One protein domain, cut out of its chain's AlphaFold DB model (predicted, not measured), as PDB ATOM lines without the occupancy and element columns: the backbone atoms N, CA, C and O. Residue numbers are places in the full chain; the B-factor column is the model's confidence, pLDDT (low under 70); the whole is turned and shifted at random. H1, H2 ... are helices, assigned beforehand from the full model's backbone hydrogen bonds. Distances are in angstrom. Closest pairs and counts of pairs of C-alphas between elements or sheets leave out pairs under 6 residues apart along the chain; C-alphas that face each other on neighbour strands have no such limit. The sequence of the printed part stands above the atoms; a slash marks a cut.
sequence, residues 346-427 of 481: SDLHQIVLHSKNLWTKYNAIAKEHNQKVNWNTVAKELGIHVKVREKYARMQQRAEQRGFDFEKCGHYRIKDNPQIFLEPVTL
ATOM      1  N   SER A 346      44.193  13.332  36.924       97.50
ATOM      2  CA  SER A 346      44.533  14.127  35.740       97.50
ATOM      3  C   SER A 346      45.921  13.767  35.202       97.50
ATOM      4  O   SER A 346      46.041  13.489  34.009       97.50
ATOM      5  N   ASP A 347      46.940  13.648  36.068       97.06
ATOM      6  CA  ASP A 347      48.291  13.222  35.656       97.06
ATOM      7  C   ASP A 347      48.246  11.856  34.951       97.06
ATOM      8  O   ASP A 347      48.873  11.647  33.910       97.06
ATOM      9  N   LEU A 348      47.471  10.916  35.513       97.25
ATOM     10  CA  LEU A 348      47.290   9.581  34.947       97.25
ATOM     11  C   LEU A 348      46.668   9.653  33.550       97.25
ATOM     12  O   LEU A 348      47.175   9.021  32.621       97.25
ATOM     13  N   HIS A 349      45.590  10.426  33.404       97.75
ATOM     14  CA  HIS A 349      44.894  10.597  32.134       97.75
ATOM     15  C   HIS A 349      45.798  11.237  31.074       97.75
ATOM     16  O   HIS A 349      45.916  10.704  29.970       97.75
ATOM     17  N   GLN A 350      46.508  12.314  31.423       97.25
ATOM     18  CA  GLN A 350      47.425  13.014  30.521       97.25
ATOM     19  C   GLN A 350      48.553  12.104  30.026       97.25
ATOM     20  O   GLN A 350      48.835  12.072  28.829       97.25
ATOM     21  N   ILE A 351      49.165  11.308  30.911       96.31
ATOM     22  CA  ILE A 351      50.247  10.387  30.528       96.31
ATOM     23  C   ILE A 351      49.743   9.306  29.578       96.31
ATOM     24  O   ILE A 351      50.402   8.999  28.578       96.31
ATOM     25  N   VAL A 352      48.585   8.705  29.861       96.81
ATOM     26  CA  VAL A 352      48.069   7.655  28.981       96.81
ATOM     27  C   VAL A 352      47.601   8.243  27.649       96.81
ATOM     28  O   VAL A 352      47.896   7.646  26.609       96.81
ATOM     29  N   LEU A 353      46.970   9.420  27.645       97.12
ATOM     30  CA  LEU A 353      46.586  10.135  26.427       97.12
ATOM     31  C   LEU A 353      47.813  10.486  25.575       97.12
ATOM     32  O   LEU A 353      47.851  10.160  24.388       97.12
ATOM     33  N   HIS A 354      48.861  11.042  26.185       96.88
ATOM     34  CA  HIS A 354      50.116  11.326  25.494       96.88
ATOM     35  C   HIS A 354      50.747  10.043  24.926       96.88
ATOM     36  O   HIS A 354      51.176  10.024  23.773       96.88
ATOM     37  N   SER A 355      50.688   8.925  25.666       96.12
ATOM     38  CA  SER A 355      51.153   7.623  25.170       96.12
ATOM     39  C   SER A 355      50.370   7.114  23.953       96.12
ATOM     40  O   SER A 355      50.965   6.513  23.060       96.12
ATOM     41  N   LYS A 356      49.049   7.352  23.900       96.38
ATOM     42  CA  LYS A 356      48.201   6.999  22.751       96.38
ATOM     43  C   LYS A 356      48.558   7.864  21.538       96.38
ATOM     44  O   LYS A 356      48.730   7.321  20.452       96.38
ATOM     45  N   ASN A 357      48.766   9.166  21.735       97.25
ATOM     46  CA  ASN A 357      49.149  10.092  20.665       97.25
ATOM     47  C   ASN A 357      50.516   9.739  20.057       97.25
ATOM     48  O   ASN A 357      50.644   9.669  18.833       97.25
ATOM     49  N   LEU A 358      51.519   9.443  20.893       95.94
ATOM     50  CA  LEU A 358      52.834   8.991  20.426       95.94
ATOM     51  C   LEU A 358      52.750   7.656  19.682       95.94
ATOM     52  O   LEU A 358      53.356   7.499  18.625       95.94
ATOM     53  N   TRP A 359      51.965   6.703  20.190       95.62
ATOM     54  CA  TRP A 359      51.741   5.425  19.512       95.62
ATOM     55  C   TRP A 359      51.121   5.609  18.122       95.62
ATOM     56  O   TRP A 359      51.602   5.016  17.160       95.62
ATOM     57  N   THR A 360      50.102   6.463  17.991       95.94
ATOM     58  CA  THR A 360      49.487   6.791  16.696       95.94
ATOM     59  C   THR A 360      50.492   7.447  15.748       95.94
ATOM     60  O   THR A 360      50.602   7.019  14.598       95.94
ATOM     61  N   LYS A 361      51.285   8.413  16.236       96.94
ATOM     62  CA  LYS A 361      52.334   9.087  15.454       96.94
ATOM     63  C   LYS A 361      53.378   8.097  14.936       96.94
ATOM     64  O   LYS A 361      53.667   8.076  13.743       96.94
ATOM     65  N   TYR A 362      53.911   7.238  15.802       96.25
ATOM     66  CA  TYR A 362      54.898   6.245  15.384       96.25
ATOM     67  C   TYR A 362      54.311   5.154  14.500       96.25
ATOM     68  O   TYR A 362      55.007   4.686  13.609       96.25
ATOM     69  N   ASN A 363      53.058   4.746  14.706       95.56
ATOM     70  CA  ASN A 363      52.422   3.762  13.830       95.56
ATOM     71  C   ASN A 363      52.216   4.301  12.419       95.56
ATOM     72  O   ASN A 363      52.338   3.527  11.477       95.56
ATOM     73  N   ALA A 364      51.917   5.594  12.263       95.19
ATOM     74  CA  ALA A 364      51.841   6.219  10.945       95.19
ATOM     75  C   ALA A 364      53.196   6.133  10.220       95.19
ATOM     76  O   ALA A 364      53.263   5.603   9.115       95.19
ATOM     77  N   ILE A 365      54.280   6.524  10.902       94.50
ATOM     78  CA  ILE A 365      55.655   6.447  10.376       94.50
ATOM     79  C   ILE A 365      56.058   4.992  10.087       94.50
ATOM     80  O   ILE A 365      56.659   4.674   9.066       94.50
ATOM     81  N   ALA A 366      55.720   4.062  10.976       93.38
ATOM     82  CA  ALA A 366      56.095   2.665  10.817       93.38
ATOM     83  C   ALA A 366      55.324   1.978   9.682       93.38
ATOM     84  O   ALA A 366      55.905   1.146   8.989       93.38
ATOM     85  N   LYS A 367      54.060   2.358   9.440       95.31
ATOM     86  CA  LYS A 367      53.308   1.929   8.252       95.31
ATOM     87  C   LYS A 367      53.973   2.413   6.964       95.31
ATOM     88  O   LYS A 367      54.095   1.621   6.040       95.31
ATOM     89  N   GLU A 368      54.449   3.657   6.924       95.75
ATOM     90  CA  GLU A 368      55.178   4.208   5.771       95.75
ATOM     91  C   GLU A 368      56.471   3.427   5.478       95.75
ATOM     92  O   GLU A 368      56.795   3.147   4.327       95.75
ATOM     93  N   HIS A 369      57.170   2.984   6.525       94.31
ATOM     94  CA  HIS A 369      58.413   2.218   6.404       94.31
ATOM     95  C   HIS A 369      58.241   0.685   6.439       94.31
ATOM     96  O   HIS A 369      59.247  -0.023   6.492       94.31
ATOM     97  N   ASN A 370      57.012   0.148   6.430       93.00
ATOM     98  CA  ASN A 370      56.717  -1.288   6.600       93.00
ATOM     99  C   ASN A 370      57.391  -1.935   7.831       93.00
ATOM    100  O   ASN A 370      57.807  -3.094   7.814       93.00
ATOM    101  N   GLN A 371      57.507  -1.185   8.926       93.31
ATOM    102  CA  GLN A 371      58.055  -1.654  10.198       93.31
ATOM    103  C   GLN A 371      56.962  -1.756  11.267       93.31
ATOM    104  O   GLN A 371      55.909  -1.127  11.190       93.31
ATOM    105  N   LYS A 372      57.210  -2.555  12.310       93.38
ATOM    106  CA  LYS A 372      56.333  -2.642  13.486       93.38
ATOM    107  C   LYS A 372      56.853  -1.724  14.590       93.38
ATOM    108  O   LYS A 372      58.021  -1.812  14.964       93.38
ATOM    109  N   VAL A 373      55.985  -0.887  15.160       92.94
ATOM    110  CA  VAL A 373      56.359  -0.012  16.284       92.94
ATOM    111  C   VAL A 373      56.651  -0.834  17.532       92.94
ATOM    112  O   VAL A 373      55.877  -1.705  17.935       92.94
ATOM    113  N   ASN A 374      57.768  -0.518  18.182       93.50
ATOM    114  CA  ASN A 374      58.129  -1.077  19.475       93.50
ATOM    115  C   ASN A 374      57.654  -0.144  20.597       93.50
ATOM    116  O   ASN A 374      58.065   1.016  20.657       93.50
ATOM    117  N   TRP A 375      56.860  -0.661  21.537       89.50
ATOM    118  CA  TRP A 375      56.425   0.083  22.728       89.50
ATOM    119  C   TRP A 375      57.589   0.639  23.561       89.50
ATOM    120  O   TRP A 375      57.416   1.641  24.250       89.50
ATOM    121  N   ASN A 376      58.784   0.043  23.476       91.56
ATOM    122  CA  ASN A 376      59.981   0.581  24.124       91.56
ATOM    123  C   ASN A 376      60.364   1.974  23.609       91.56
ATOM    124  O   ASN A 376      60.893   2.762  24.387       91.56
ATOM    125  N   THR A 377      60.124   2.284  22.333       91.69
ATOM    126  CA  THR A 377      60.427   3.605  21.763       91.69
ATOM    127  C   THR A 377      59.494   4.656  22.353       91.69
ATOM    128  O   THR A 377      59.965   5.654  22.888       91.69
ATOM    129  N   VAL A 378      58.190   4.360  22.387       91.38
ATOM    130  CA  VAL A 378      57.174   5.225  23.010       91.38
ATOM    131  C   VAL A 378      57.459   5.441  24.495       91.38
ATOM    132  O   VAL A 378      57.380   6.553  24.999       91.38
ATOM    133  N   ALA A 379      57.829   4.380  25.212       88.56
ATOM    134  CA  ALA A 379      58.131   4.453  26.636       88.56
ATOM    135  C   ALA A 379      59.392   5.288  26.926       88.56
ATOM    136  O   ALA A 379      59.397   6.086  27.862       88.56
ATOM    137  N   LYS A 380      60.438   5.154  26.096       91.50
ATOM    138  CA  LYS A 380      61.649   5.983  26.188       91.50
ATOM    139  C   LYS A 380      61.348   7.464  25.982       91.50
ATOM    140  O   LYS A 380      61.866   8.268  26.744       91.50
ATOM    141  N   GLU A 381      60.519   7.809  25.001       92.62
ATOM    142  CA  GLU A 381      60.150   9.205  24.732       92.62
ATOM    143  C   GLU A 381      59.298   9.799  25.860       92.62
ATOM    144  O   GLU A 381      59.527  10.925  26.281       92.62
ATOM    145  N   LEU A 382      58.395   9.004  26.441       91.31
ATOM    146  CA  LEU A 382      57.647   9.388  27.642       91.31
ATOM    147  C   LEU A 382      58.512   9.478  28.909       91.31
ATOM    148  O   LEU A 382      58.010   9.884  29.952       91.31
ATOM    149  N   GLY A 383      59.762   9.016  28.874       92.38
ATOM    150  CA  GLY A 383      60.611   8.930  30.059       92.38
ATOM    151  C   GLY A 383      60.095   7.954  31.124       92.38
ATOM    152  O   GLY A 383      60.468   8.080  32.286       92.38
ATOM    153  N   ILE A 384      59.249   6.978  30.765       92.69
ATOM    154  CA  ILE A 384      58.703   5.958  31.681       92.69
ATOM    155  C   ILE A 384      59.034   4.547  31.201       92.69
ATOM    156  O   ILE A 384      59.191   4.275  30.019       92.69
ATOM    157  N   HIS A 385      59.113   3.584  32.116       92.81
ATOM    158  CA  HIS A 385      59.309   2.186  31.728       92.81
ATOM    159  C   HIS A 385      58.023   1.589  31.112       92.81
ATOM    160  O   HIS A 385      56.927   1.867  31.599       92.81
ATOM    161  N   VAL A 386      58.132   0.683  30.125       92.44
ATOM    162  CA  VAL A 386      56.971   0.043  29.449       92.44
ATOM    163  C   VAL A 386      55.975  -0.559  30.448       92.44
ATOM    164  O   VAL A 386      54.784  -0.270  30.397       92.44
ATOM    165  N   LYS A 387      56.469  -1.313  31.439       94.12
ATOM    166  CA  LYS A 387      55.639  -1.875  32.526       94.12
ATOM    167  C   LYS A 387      54.870  -0.821  33.337       94.12
ATOM    168  O   LYS A 387      53.762  -1.092  33.791       94.12
ATOM    169  N   VAL A 388      55.453   0.359  33.549       93.88
ATOM    170  CA  VAL A 388      54.798   1.460  34.278       93.88
ATOM    171  C   VAL A 388      53.690   2.056  33.412       93.88
ATOM    172  O   VAL A 388      52.572   2.217  33.893       93.88
ATOM    173  N   ARG A 389      53.951   2.257  32.116       94.25
ATOM    174  CA  ARG A 389      52.931   2.672  31.144       94.25
ATOM    175  C   ARG A 389      51.755   1.699  31.100       94.25
ATOM    176  O   ARG A 389      50.607   2.126  31.141       94.25
ATOM    177  N   GLU A 390      52.014   0.395  31.034       94.94
ATOM    178  CA  GLU A 390      50.962  -0.635  31.049       94.94
ATOM    179  C   GLU A 390      50.164  -0.641  32.353       94.94
ATOM    180  O   GLU A 390      48.955  -0.877  32.347       94.94
ATOM    181  N   LYS A 391      50.827  -0.392  33.487       95.25
ATOM    182  CA  LYS A 391      50.147  -0.235  34.773       95.25
ATOM    183  C   LYS A 391      49.207   0.973  34.739       95.25
ATOM    184  O   LYS A 391      48.052   0.828  35.121       95.25
ATOM    185  N   TYR A 392      49.663   2.117  34.230       96.06
ATOM    186  CA  TYR A 392      48.846   3.326  34.101       96.06
ATOM    187  C   TYR A 392      47.677   3.153  33.130       96.06
ATOM    188  O   TYR A 392      46.557   3.519  33.471       96.06
ATOM    189  N   ALA A 393      47.889   2.496  31.989       95.94
ATOM    190  CA  ALA A 393      46.808   2.177  31.056       95.94
ATOM    191  C   ALA A 393      45.726   1.293  31.707       95.94
ATOM    192  O   ALA A 393      44.539   1.574  31.565       95.94
ATOM    193  N   ARG A 394      46.121   0.274  32.486       95.88
ATOM    194  CA  ARG A 394      45.174  -0.569  33.242       95.88
ATOM    195  C   ARG A 394      44.443   0.205  34.336       95.88
ATOM    196  O   ARG A 394      43.258  -0.024  34.542       95.88
ATOM    197  N   MET A 395      45.134   1.102  35.038       96.69
ATOM    198  CA  MET A 395      44.512   1.956  36.054       96.69
ATOM    199  C   MET A 395      43.487   2.910  35.434       96.69
ATOM    200  O   MET A 395      42.394   3.032  35.979       96.69
ATOM    201  N   GLN A 396      43.799   3.524  34.285       96.94
ATOM    202  CA  GLN A 396      42.849   4.369  33.558       96.94
ATOM    203  C   GLN A 396      41.631   3.562  33.100       96.94
ATOM    204  O   GLN A 396      40.508   3.944  33.400       96.94
ATOM    205  N   GLN A 397      41.846   2.421  32.438       96.12
ATOM    206  CA  GLN A 397      40.758   1.586  31.924       96.12
ATOM    207  C   GLN A 397      39.802   1.127  33.034       96.12
ATOM    208  O   GLN A 397      38.593   1.092  32.841       96.12
ATOM    209  N   ARG A 398      40.329   0.788  34.214       94.88
ATOM    210  CA  ARG A 398      39.507   0.412  35.374       94.88
ATOM    211  C   ARG A 398      38.686   1.576  35.916       94.88
ATOM    212  O   ARG A 398      37.553   1.363  36.330       94.88
ATOM    213  N   ALA A 399      39.250   2.779  35.929       95.81
ATOM    214  CA  ALA A 399      38.522   3.974  36.329       95.81
ATOM    215  C   ALA A 399      37.399   4.282  35.321       95.81
ATOM    216  O   ALA A 399      36.262   4.482  35.734       95.81
ATOM    217  N   GLU A 400      37.675   4.191  34.013       95.56
ATOM    218  CA  GLU A 400      36.665   4.337  32.947       95.56
ATOM    219  C   GLU A 400      35.546   3.288  33.079       95.56
ATOM    220  O   GLU A 400      34.369   3.626  33.028       95.56
ATOM    221  N   GLN A 401      35.892   2.023  33.351       93.81
ATOM    222  CA  GLN A 401      34.917   0.951  33.613       93.81
ATOM    223  C   GLN A 401      34.047   1.205  34.849       93.81
ATOM    224  O   GLN A 401      32.940   0.678  34.940       93.81
ATOM    225  N   ARG A 402      34.544   1.995  35.803       93.25
ATOM    226  CA  ARG A 402      33.816   2.421  37.001       93.25
ATOM    227  C   ARG A 402      33.083   3.753  36.802       93.25
ATOM    228  O   ARG A 402      32.648   4.342  37.784       93.25
ATOM    229  N   GLY A 403      32.970   4.247  35.567       94.56
ATOM    230  CA  GLY A 403      32.308   5.519  35.275       94.56
ATOM    231  C   GLY A 403      33.021   6.735  35.873       94.56
ATOM    232  O   GLY A 403      32.386   7.756  36.119       94.56
ATOM    233  N   PHE A 404      34.325   6.637  36.154       96.62
ATOM    234  CA  PHE A 404      35.095   7.760  36.679       96.62
ATOM    235  C   PHE A 404      35.308   8.817  35.587       96.62
ATOM    236  O   PHE A 404      35.967   8.557  34.579       96.62
ATOM    237  N   ASP A 405      34.780  10.019  35.813       97.06
ATOM    238  CA  ASP A 405      34.924  11.167  34.917       97.06
ATOM    239  C   ASP A 405      36.243  11.908  35.204       97.06
ATOM    240  O   ASP A 405      36.393  12.591  36.223       97.06
ATOM    241  N   PHE A 406      37.223  11.764  34.309       97.00
ATOM    242  CA  PHE A 406      38.540  12.393  34.451       97.00
ATOM    243  C   PHE A 406      38.517  13.920  34.302       97.00
ATOM    244  O   PHE A 406      39.420  14.576  34.826       97.00
ATOM    245  N   GLU A 407      37.511  14.491  33.633       95.81
ATOM    246  CA  GLU A 407      37.395  15.942  33.450       95.81
ATOM    247  C   GLU A 407      36.904  16.602  34.739       95.81
ATOM    248  O   GLU A 407      37.481  17.588  35.200       95.81
ATOM    249  N   LYS A 408      35.896  16.006  35.384       96.94
ATOM    250  CA  LYS A 408      35.332  16.525  36.641       96.94
ATOM    251  C   LYS A 408      36.172  16.155  37.862       96.94
ATOM    252  O   LYS A 408      36.393  16.982  38.747       96.94
ATOM    253  N   CYS A 409      36.676  14.922  37.912       96.50
ATOM    254  CA  CYS A 409      37.363  14.365  39.081       96.50
ATOM    255  C   CYS A 409      38.892  14.305  38.922       96.50
ATOM    256  O   CYS A 409      39.572  13.627  39.694       96.50
ATOM    257  N   GLY A 410      39.476  15.033  37.964       95.88
ATOM    258  CA  GLY A 410      40.921  15.004  37.693       95.88
ATOM    259  C   GLY A 410      41.814  15.356  38.895       95.88
ATOM    260  O   GLY A 410      42.937  14.864  38.996       95.88
ATOM    261  N   HIS A 411      41.305  16.148  39.841       96.62
ATOM    262  CA  HIS A 411      42.014  16.564  41.057       96.62
ATOM    263  C   HIS A 411      42.121  15.466  42.135       96.62
ATOM    264  O   HIS A 411      42.863  15.632  43.105       96.62
ATOM    265  N   TYR A 412      41.416  14.338  41.987       96.94
ATOM    266  CA  TYR A 412      41.452  13.246  42.962       96.94
ATOM    267  C   TYR A 412      42.840  12.608  42.998       96.94
ATOM    268  O   TYR A 412      43.413  12.249  41.964       96.94
ATOM    269  N   ARG A 413      43.383  12.420  44.204       97.38
ATOM    270  CA  ARG A 413      44.659  11.723  44.375       97.38
ATOM    271  C   ARG A 413      44.442  10.221  44.275       97.38
ATOM    272  O   ARG A 413      43.573   9.652  44.937       97.38
ATOM    273  N   ILE A 414      45.292   9.561  43.493       96.44
ATOM    274  CA  ILE A 414      45.210   8.112  43.255       96.44
ATOM    275  C   ILE A 414      45.399   7.329  44.559       96.44
ATOM    276  O   ILE A 414      44.747   6.310  44.775       96.44
ATOM    277  N   LYS A 415      46.291   7.809  45.435       95.94
ATOM    278  CA  LYS A 415      46.605   7.163  46.716       95.94
ATOM    279  C   LYS A 415      45.408   7.143  47.673       95.94
ATOM    280  O   LYS A 415      45.287   6.195  48.440       95.94
ATOM    281  N   ASP A 416      44.541   8.148  47.590       96.69
ATOM    282  CA  ASP A 416      43.399   8.303  48.493       96.69
ATOM    283  C   ASP A 416      42.202   7.448  48.036       96.69
ATOM    284  O   ASP A 416      41.338   7.119  48.838       96.69
ATOM    285  N   ASN A 417      42.182   7.022  46.764       94.31
ATOM    286  CA  ASN A 417      41.081   6.261  46.160       94.31
ATOM    287  C   ASN A 417      41.562   4.969  45.461       94.31
ATOM    288  O   ASN A 417      41.309   4.772  44.267       94.31
ATOM    289  N   PRO A 418      42.254   4.049  46.164       94.44
ATOM    290  CA  PRO A 418      42.828   2.852  45.545       94.44
ATOM    291  C   PRO A 418      41.768   1.912  44.948       94.44
ATOM    292  O   PRO A 418      42.054   1.228  43.965       94.44
ATOM    293  N   GLN A 419      40.545   1.922  45.483       93.12
ATOM    294  CA  GLN A 419      39.415   1.117  45.003       93.12
ATOM    295  C   GLN A 419      39.046   1.448  43.548       93.12
ATOM    296  O   GLN A 419      38.694   0.561  42.776       93.12
ATOM    297  N   ILE A 420      39.211   2.707  43.127       93.12
ATOM    298  CA  ILE A 420      38.876   3.155  41.767       93.12
ATOM    299  C   ILE A 420      39.951   2.735  40.756       93.12
ATOM    300  O   ILE A 420      39.630   2.372  39.624       93.12
ATOM    301  N   PHE A 421      41.230   2.729  41.146       94.56
ATOM    302  CA  PHE A 421      42.342   2.570  40.198       94.56
ATOM    303  C   PHE A 421      43.061   1.209  40.283       94.56
ATOM    304  O   PHE A 421      43.522   0.675  39.269       94.56
ATOM    305  N   LEU A 422      43.190   0.618  41.475       91.25
ATOM    306  CA  LEU A 422      44.062  -0.539  41.722       91.25
ATOM    307  C   LEU A 422      43.314  -1.870  41.814       91.25
ATOM    308  O   LEU A 422      43.846  -2.871  41.323       91.25
ATOM    309  N   GLU A 423      42.113  -1.895  42.393       84.94
ATOM    310  CA  GLU A 423      41.383  -3.147  42.610       84.94
ATOM    311  C   GLU A 423      40.924  -3.780  41.286       84.94
ATOM    312  O   GLU A 423      40.443  -3.060  40.397       84.94
ATOM    313  N   PRO A 424      41.074  -5.109  41.114       81.62
ATOM    314  CA  PRO A 424      40.466  -5.837  40.006       81.62
ATOM    315  C   PRO A 424      38.948  -5.650  40.025       81.62
ATOM    316  O   PRO A 424      38.335  -5.661  41.088       81.62
ATOM    317  N   VAL A 425      38.336  -5.479  38.855       71.25
ATOM    318  CA  VAL A 425      36.875  -5.420  38.751       71.25
ATOM    319  C   VAL A 425      36.336  -6.814  39.067       71.25
ATOM    320  O   VAL A 425      36.539  -7.739  38.283       71.25
ATOM    321  N   THR A 426      35.698  -6.987  40.225       76.00
ATOM    322  CA  THR A 426      34.948  -8.213  40.508       76.00
ATOM    323  C   THR A 426      33.710  -8.234  39.614       76.00
ATOM    324  O   THR A 426      33.073  -7.200  39.395       76.00
ATOM    325  N   LEU A 427      33.385  -9.400  39.052       68.44
ATOM    326  CA  LEU A 427      32.276  -9.562  38.101       68.44
ATOM    327  C   LEU A 427      30.937  -9.053  38.665       68.44
ATOM    328  O   LEU A 427      30.119  -8.522  37.918       68.44
TER     329      LEU A 427
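This is residues 346 to 427 of the 481 residues of the protein "Hypothetical protein" of Attheya septentrionalis (UniProt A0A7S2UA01). One long helix, H1, is crossed near its beginning by a second helix, H3, and the short helix H2 sits in the angle between the two, touching both. The far end of H1 runs on beyond the other helices and makes much of the length, while at the opposite end of the domain residues 402 to 417 pass by the start of H1 and lead to the very short H4, which packs on H3. The printed part has 82 residues with four named helices, in the order H1, H2, H3, H4, and no named strand; its class is all helix. It is only just loose, close to compact, with a radius of gyration of the C-alphas of 14.6 A, and its outline is elongated, spanning 44 by 27 by 21 A.

H1 takes residues 346 to 368 and measures 33.3 A from first to last C-alpha; it begins at C-alpha 346, at (44.533, 14.127, 35.740), and ends at C-alpha 368, at (55.178, 4.208, 5.771). H2 follows with residues 375 to 381, 10.1 A long. H3 takes residues 386 to 401 and is 22.5 A long. H4 is residues 418 to 421, 5.4 A long, ending at C-alpha 421, at (42.342, 2.570, 40.198).

H3 is the hub and touches the three other helices. Residues 348 to 355 of H1 touch residues 389 to 396 of H3, at a steep tilt of 64 degrees, opposite ways; the closest C-alphas are those of Val 352 and Ala 393, 6.0 A apart. H1 touches H2 with residues 355 to 359 alone, at a steep tilt of 65 degrees, opposite ways; the closest C-alphas, of Leu 358 and Val 378, are 6.3 A apart. H2 touches residues 386 to 389 of H3, about perpendicular at 81 degrees, with the C-alphas of Ala 379 and Val 386 closest at 5.4 A. The helix packing is mostly crossed, with 0 of these 3 pairs at a shallow tilt. H4 touches residues 395 to 399 of H3, and the closest C-alphas, of Met 395 and Phe 421, are 4.7 A apart. H4 is apart from H1 and from H2. In H1, H2 and H3 every O i to N i+4 pair is within hydrogen-bond range; H4 is too short for such a pair, and its 1 pair of O i and N i+3 is within range.

The two C-alphas farthest apart, of His 369 and Asp 416, are 45.1 A apart. The printed part has no cut. The link from H1 to H2 is short, that from H2 to H3 tight, and that from H3 to H4 long, with 16 residues. The mean pLDDT of the printed part is 93.8, and residue 427 alone is under 70.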